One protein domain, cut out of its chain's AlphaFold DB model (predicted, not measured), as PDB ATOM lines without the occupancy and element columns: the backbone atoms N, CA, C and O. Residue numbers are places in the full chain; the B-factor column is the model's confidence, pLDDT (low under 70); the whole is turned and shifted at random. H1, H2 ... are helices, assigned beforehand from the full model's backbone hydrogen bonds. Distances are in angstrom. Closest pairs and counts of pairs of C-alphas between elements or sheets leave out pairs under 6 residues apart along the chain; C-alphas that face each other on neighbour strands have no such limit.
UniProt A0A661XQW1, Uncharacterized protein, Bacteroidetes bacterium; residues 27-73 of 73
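Overview. This is residues 27 to 73 of the 73 residues of an uncharacterized protein of Bacteroidetes bacterium (UniProt A0A661XQW1). Two helices make a helical hairpin with one long arm: H1 runs one way, the chain turns through a tight loop, and H2 runs back beside it and well past the place where H1 begins. The far part of H2, residues 64 to 72, sticks out with Gln 73 beyond the paired body, and so does the turn, residues 43 to 48, at the other end. The printed part has 47 residues with two named helices, H1 then H2, and no named strand; its class is all helix. It is loose, with a radius of gyration of the C-alphas of 12.8 A, and spans 42 by 17 by 9 A, only just a rod.

Along the chain. H1 holds residues 27 to 44 and measures 25.4 A from C-alpha 27 at (-26.268, -8.437, -28.369) to C-alpha 44 at (-29.234, -25.194, -47.162). H2 holds residues 50 to 72 and measures 32.8 A, ending with C-alpha 72 at (-33.538, -17.173, -9.213).

Arrangement. H1 and H2 form a helical hairpin and touch, with 14 pairs of C-alphas within 8 A. Their closest C-alphas are those of Gly 37 and Thr 52, 4.6 A apart. They run opposite ways at a shallow tilt of 23 degrees. H2 touches H1 with residues 50 to 59 alone. In H1 and H2 every O i to N i+4 pair is within hydrogen-bond range.

Size, cuts and confidence. The two C-alphas farthest apart are those of Pro 47 and Gln 73, at 42.7 A. Without the stretches that stand free, the body of 31 residues spans 24 by 16 by 8 A. The printed part has no cut, and the link from H1 to H2, five residues, is tight. The mean pLDDT of the printed part is 78.4; residues 45 to 49 and residue 73, the chain's last, are under 70.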
ATOM      1  N   PHE A  27     -26.677  -8.928 -27.052       88.38
ATOM      2  CA  PHE A  27     -26.268  -8.437 -28.369       88.38
ATOM      3  C   PHE A  27     -25.312  -9.397 -29.079       88.38
ATOM      4  O   PHE A  27     -25.481  -9.647 -30.271       88.38
ATOM      5  N   GLY A  28     -24.346  -9.977 -28.363       89.62
ATOM      6  CA  GLY A  28     -23.441 -10.984 -28.922       89.62
ATOM      7  C   GLY A  28     -24.183 -12.236 -29.393       89.62
ATOM      8  O   GLY A  28     -23.955 -12.708 -30.503       89.62
ATOM      9  N   ILE A  29     -25.128 -12.729 -28.590       84.06
ATOM     10  CA  ILE A  29     -26.007 -13.849 -28.948       84.06
ATOM     11  C   ILE A  29     -26.836 -13.531 -30.202       84.06
ATOM     12  O   ILE A  29     -26.916 -14.360 -31.108       84.06
ATOM     13  N   ILE A  30     -27.419 -12.334 -30.292       84.38
ATOM     14  CA  ILE A  30     -28.206 -11.912 -31.458       84.38
ATOM     15  C   ILE A  30     -27.320 -11.797 -32.698       84.38
ATOM     16  O   ILE A  30     -27.693 -12.291 -33.754       84.38
ATOM     17  N   ALA A  31     -26.133 -11.204 -32.585       87.31
ATOM     18  CA  ALA A  31     -25.214 -11.072 -33.711       87.31
ATOM     19  C   ALA A  31     -24.758 -12.445 -34.235       87.31
ATOM     20  O   ALA A  31     -24.798 -12.691 -35.440       87.31
ATOM     21  N   ILE A  32     -24.388 -13.364 -33.335       84.75
ATOM     22  CA  ILE A  32     -23.976 -14.729 -33.693       84.75
ATOM     23  C   ILE A  32     -25.144 -15.510 -34.300       84.75
ATOM     24  O   ILE A  32     -24.959 -16.215 -35.289       84.75
ATOM     25  N   SER A  33     -26.345 -15.383 -33.739       79.88
ATOM     26  CA  SER A  33     -27.525 -16.091 -34.239       79.88
ATOM     27  C   SER A  33     -28.022 -15.529 -35.572       79.88
ATOM     28  O   SER A  33     -28.332 -16.302 -36.471       79.88
ATOM     29  N   ALA A  34     -28.021 -14.212 -35.770       81.38
ATOM     30  CA  ALA A  34     -28.373 -13.602 -37.051       81.38
ATOM     31  C   ALA A  34     -27.374 -13.991 -38.150       81.38
ATOM     32  O   ALA A  34     -27.775 -14.419 -39.232       81.38
ATOM     33  N   TRP A  35     -26.072 -13.902 -37.863       82.94
ATOM     34  CA  TRP A  35     -25.034 -14.216 -38.846       82.94
ATOM     35  C   TRP A  35     -24.947 -15.719 -39.138       82.94
ATOM     36  O   TRP A  35     -24.837 -16.131 -40.293       82.94
ATOM     37  N   GLY A  36     -25.066 -16.552 -38.100       82.50
ATOM     38  CA  GLY A  36     -25.137 -18.006 -38.229       82.50
ATOM     39  C   GLY A  36     -26.396 -18.465 -38.961       82.50
ATOM     40  O   GLY A  36     -26.302 -19.310 -39.843       82.50
ATOM     41  N   GLY A  37     -27.550 -17.870 -38.653       76.62
ATOM     42  CA  GLY A  37     -28.833 -18.173 -39.287       76.62
ATOM     43  C   GLY A  37     -28.821 -17.859 -40.775       76.62
ATOM     44  O   GLY A  37     -29.135 -18.735 -41.570       76.62
ATOM     45  N   GLN A  38     -28.346 -16.671 -41.163       75.62
ATOM     46  CA  GLN A  38     -28.237 -16.280 -42.574       75.62
ATOM     47  C   GLN A  38     -27.264 -17.162 -43.361       75.62
ATOM     48  O   GLN A  38     -27.580 -17.589 -44.470       75.62
ATOM     49  N   LYS A  39     -26.085 -17.457 -42.800       79.38
ATOM     50  CA  LYS A  39     -25.089 -18.301 -43.475       79.38
ATOM     51  C   LYS A  39     -25.583 -19.739 -43.640       79.38
ATOM     52  O   LYS A  39     -25.271 -20.380 -44.638       79.38
ATOM     53  N   LEU A  40     -26.335 -20.240 -42.665       73.50
ATOM     54  CA  LEU A  40     -26.845 -21.602 -42.672       73.50
ATOM     55  C   LEU A  40     -28.112 -21.726 -43.540       73.50
ATOM     56  O   LEU A  40     -28.216 -22.696 -44.278       73.50
ATOM     57  N   ASP A  41     -28.994 -20.718 -43.574       71.12
ATOM     58  CA  ASP A  41     -30.084 -20.633 -44.568       71.12
ATOM     59  C   ASP A  41     -29.535 -20.615 -46.002       71.12
ATOM     60  O   ASP A  41     -30.051 -21.325 -46.862       71.12
ATOM     61  N   ALA A  42     -28.455 -19.863 -46.247       72.00
ATOM     62  CA  ALA A  42     -27.794 -19.817 -47.552       72.00
ATOM     63  C   ALA A  42     -27.093 -21.138 -47.920       72.00
ATOM     64  O   ALA A  42     -27.016 -21.483 -49.093       72.00
ATOM     65  N   TYR A  43     -26.584 -21.886 -46.934       70.12
ATOM     66  CA  TYR A  43     -25.954 -23.189 -47.169       70.12
ATOM     67  C   TYR A  43     -26.972 -24.285 -47.504       70.12
ATOM     68  O   TYR A  43     -26.665 -25.197 -48.267       70.12
ATOM     69  N   PHE A  44     -28.174 -24.210 -46.932       72.06
ATOM     70  CA  PHE A  44     -29.234 -25.194 -47.162       72.06
ATOM     71  C   PHE A  44     -30.129 -24.870 -48.366       72.06
ATOM     72  O   PHE A  44     -30.996 -25.682 -48.688       72.06
ATOM     73  N   ASP A  45     -29.914 -23.719 -49.020       65.81
ATOM     74  CA  ASP A  45     -30.664 -23.224 -50.189       65.81
ATOM     75  C   ASP A  45     -32.186 -23.377 -50.015       65.81
ATOM     76  O   ASP A  45     -32.955 -23.690 -50.928       65.81
ATOM     77  N   THR A  46     -32.628 -23.248 -48.761       60.66
ATOM     78  CA  THR A  46     -34.001 -23.535 -48.385       60.66
ATOM     79  C   THR A  46     -34.861 -22.344 -48.801       60.66
ATOM     80  O   THR A  46     -34.640 -21.236 -48.314       60.66
ATOM     81  N   PRO A  47     -35.907 -22.531 -49.628       63.00
ATOM     82  CA  PRO A  47     -36.757 -21.432 -50.101       63.00
ATOM     83  C   PRO A  47     -37.558 -20.747 -48.980       63.00
ATOM     84  O   PRO A  47     -38.238 -19.748 -49.213       63.00
ATOM     85  N   LYS A  48     -37.515 -21.289 -47.757       63.38
ATOM     86  CA  LYS A  48     -38.105 -20.699 -46.557       63.38
ATOM     87  C   LYS A  48     -37.092 -20.738 -45.408       63.38
ATOM     88  O   LYS A  48     -36.425 -21.759 -45.262       63.38
ATOM     89  N   PRO A  49     -37.039 -19.696 -44.559       69.75
ATOM     90  CA  PRO A  49     -36.008 -19.511 -43.536       69.75
ATOM     91  C   PRO A  49     -36.202 -20.412 -42.301       69.75
ATOM     92  O   PRO A  49     -36.356 -19.946 -41.169       69.75
ATOM     93  N   PHE A  50     -36.263 -21.730 -42.503       73.75
ATOM     94  CA  PHE A  50     -36.509 -22.715 -41.447       73.75
ATOM     95  C   PHE A  50     -35.377 -22.760 -40.426       73.75
ATOM     96  O   PHE A  50     -35.628 -22.915 -39.229       73.75
ATOM     97  N   ILE A  51     -34.139 -22.592 -40.883       73.88
ATOM     98  CA  ILE A  51     -32.975 -22.631 -40.005       73.88
ATOM     99  C   ILE A  51     -32.924 -21.384 -39.138       73.88
ATOM    100  O   ILE A  51     -32.711 -21.498 -37.935       73.88
ATOM    101  N   THR A  52     -33.203 -20.214 -39.709       74.56
ATOM    102  CA  THR A  52     -33.337 -18.974 -38.942       74.56
ATOM    103  C   THR A  52     -34.412 -19.107 -37.855       74.56
ATOM    104  O   THR A  52     -34.165 -18.748 -36.705       74.56
ATOM    105  N   ILE A  53     -35.570 -19.704 -38.170       78.50
ATOM    106  CA  ILE A  53     -36.637 -19.977 -37.189       78.50
ATOM    107  C   ILE A  53     -36.141 -20.907 -36.074       78.50
ATOM    108  O   ILE A  53     -36.337 -20.605 -34.896       78.50
ATOM    109  N   PHE A  54     -35.471 -22.007 -36.424       82.44
ATOM    110  CA  PHE A  54     -34.936 -22.950 -35.441       82.44
ATOM    111  C   PHE A  54     -33.869 -22.304 -34.550       82.44
ATOM    112  O   PHE A  54     -33.882 -22.494 -33.336       82.44
ATOM    113  N   LEU A  55     -32.982 -21.491 -35.128       80.94
ATOM    114  CA  LEU A  55     -31.927 -20.797 -34.396       80.94
ATOM    115  C   LEU A  55     -32.503 -19.765 -33.426       80.94
ATOM    116  O   LEU A  55     -32.070 -19.708 -32.278       80.94
ATOM    117  N   ILE A  56     -33.508 -18.994 -33.854       77.31
ATOM    118  CA  ILE A  56     -34.217 -18.044 -32.987       77.31
ATOM    119  C   ILE A  56     -34.904 -18.787 -31.839       77.31
ATOM    120  O   ILE A  56     -34.758 -18.380 -30.688       77.31
ATOM    121  N   LEU A  57     -35.603 -19.892 -32.115       83.75
ATOM    122  CA  LEU A  57     -36.238 -20.725 -31.085       83.75
ATOM    123  C   LEU A  57     -35.216 -21.294 -30.096       83.75
ATOM    124  O   LEU A  57     -35.427 -21.227 -28.882       83.75
ATOM    125  N   PHE A  58     -34.096 -21.811 -30.598       85.94
ATOM    126  CA  PHE A  58     -33.033 -22.388 -29.784       85.94
ATOM    127  C   PHE A  58     -32.369 -21.337 -28.888       85.94
ATOM    128  O   PHE A  58     -32.262 -21.529 -27.675       85.94
ATOM    129  N   PHE A  59     -31.986 -20.190 -29.456       82.44
ATOM    130  CA  PHE A  59     -31.372 -19.099 -28.701       82.44
ATOM    131  C   PHE A  59     -32.340 -18.439 -27.726       82.44
ATOM    132  O   PHE A  59     -31.943 -18.150 -26.600       82.44
ATOM    133  N   SER A  60     -33.600 -18.240 -28.116       79.69
ATOM    134  CA  SER A  60     -34.641 -17.708 -27.235       79.69
ATOM    135  C   SER A  60     -34.838 -18.623 -26.025       79.69
ATOM    136  O   SER A  60     -34.722 -18.176 -24.886       79.69
ATOM    137  N   THR A  61     -35.001 -19.930 -26.252       87.00
ATOM    138  CA  THR A  61     -35.161 -20.922 -25.177       87.00
ATOM    139  C   THR A  61     -33.938 -20.965 -24.259       87.00
ATOM    140  O   THR A  61     -34.072 -20.909 -23.036       87.00
ATOM    141  N   GLY A  62     -32.730 -21.002 -24.828       86.81
ATOM    142  CA  GLY A  62     -31.487 -20.986 -24.055       86.81
ATOM    143  C   GLY A  62     -31.313 -19.702 -23.240       86.81
ATOM    144  O   GLY A  62     -30.901 -19.757 -22.078       86.81
ATOM    145  N   TYR A  63     -31.678 -18.553 -23.812       83.25
ATOM    146  CA  TYR A  63     -31.640 -17.273 -23.114       83.25
ATOM    147  C   TYR A  63     -32.649 -17.224 -21.969       83.25
ATOM    148  O   TYR A  63     -32.274 -16.831 -20.869       83.25
ATOM    149  N   PHE A  64     -33.885 -17.688 -22.173       85.75
ATOM    150  CA  PHE A  64     -34.893 -17.747 -21.112       85.75
ATOM    151  C   PHE A  64     -34.469 -18.649 -19.951       85.75
ATOM    152  O   PHE A  64     -34.620 -18.253 -18.799       85.75
ATOM    153  N   ILE A  65     -33.878 -19.817 -20.222       87.56
ATOM    154  CA  ILE A  65     -33.360 -20.707 -19.166       87.56
ATOM    155  C   ILE A  65     -32.229 -20.027 -18.390       87.56
ATOM    156  O   ILE A  65     -32.198 -20.077 -17.159       87.56
ATOM    157  N   LYS A  66     -31.296 -19.382 -19.097       84.12
ATOM    158  CA  LYS A  66     -30.195 -18.646 -18.468       84.12
ATOM    159  C   LYS A  66     -30.714 -17.484 -17.623       84.12
ATOM    160  O   LYS A  66     -30.270 -17.322 -16.496       84.12
ATOM    161  N   LEU A  67     -31.667 -16.721 -18.150       83.06
ATOM    162  CA  LEU A  67     -32.282 -15.589 -17.468       83.06
ATOM    163  C   LEU A  67     -33.045 -16.045 -16.221       83.06
ATOM    164  O   LEU A  67     -32.915 -15.428 -15.171       83.06
ATOM    165  N   TYR A  68     -33.792 -17.147 -16.312       85.88
ATOM    166  CA  TYR A  68     -34.484 -17.737 -15.168       85.88
ATOM    167  C   TYR A  68     -33.501 -18.145 -14.067       85.88
ATOM    168  O   TYR A  68     -33.736 -17.857 -12.894       85.88
ATOM    169  N   LYS A  69     -32.376 -18.766 -14.442       83.75
ATOM    170  CA  LYS A  69     -31.291 -19.077 -13.506       83.75
ATOM    171  C   LYS A  69     -30.688 -17.817 -12.885       83.75
ATOM    172  O   LYS A  69     -30.610 -17.767 -11.669       83.75
ATOM    173  N   ASP A  70     -30.342 -16.801 -13.675       76.75
ATOM    174  CA  ASP A  70     -29.775 -15.531 -13.181       76.75
ATOM    175  C   ASP A  70     -30.746 -14.729 -12.292       76.75
ATOM    176  O   ASP A  70     -30.302 -13.942 -11.463       76.75
ATOM    177  N   LEU A  71     -32.063 -14.882 -12.476       75.88
ATOM    178  CA  LEU A  71     -33.093 -14.229 -11.654       75.88
ATOM    179  C   LEU A  71     -33.389 -14.981 -10.354       75.88
ATOM    180  O   LEU A  71     -33.808 -14.366  -9.375       75.88
ATOM    181  N   THR A  72     -33.238 -16.306 -10.366       79.19
ATOM    182  CA  THR A  72     -33.538 -17.173  -9.213       79.19
ATOM    183  C   THR A  72     -32.311 -17.392  -8.319       79.19
ATOM    184  O   THR A  72     -32.463 -17.821  -7.175       79.19
ATOM    185  N   GLN A  73     -31.107 -17.118  -8.824       52.19
ATOM    186  CA  GLN A  73     -29.821 -17.324  -8.154       52.19
ATOM    187  C   GLN A  73     -29.243 -16.012  -7.605       52.19
ATOM    188  O   GLN A  73     -28.601 -16.071  -6.531       52.19
TER     189      GLN A  73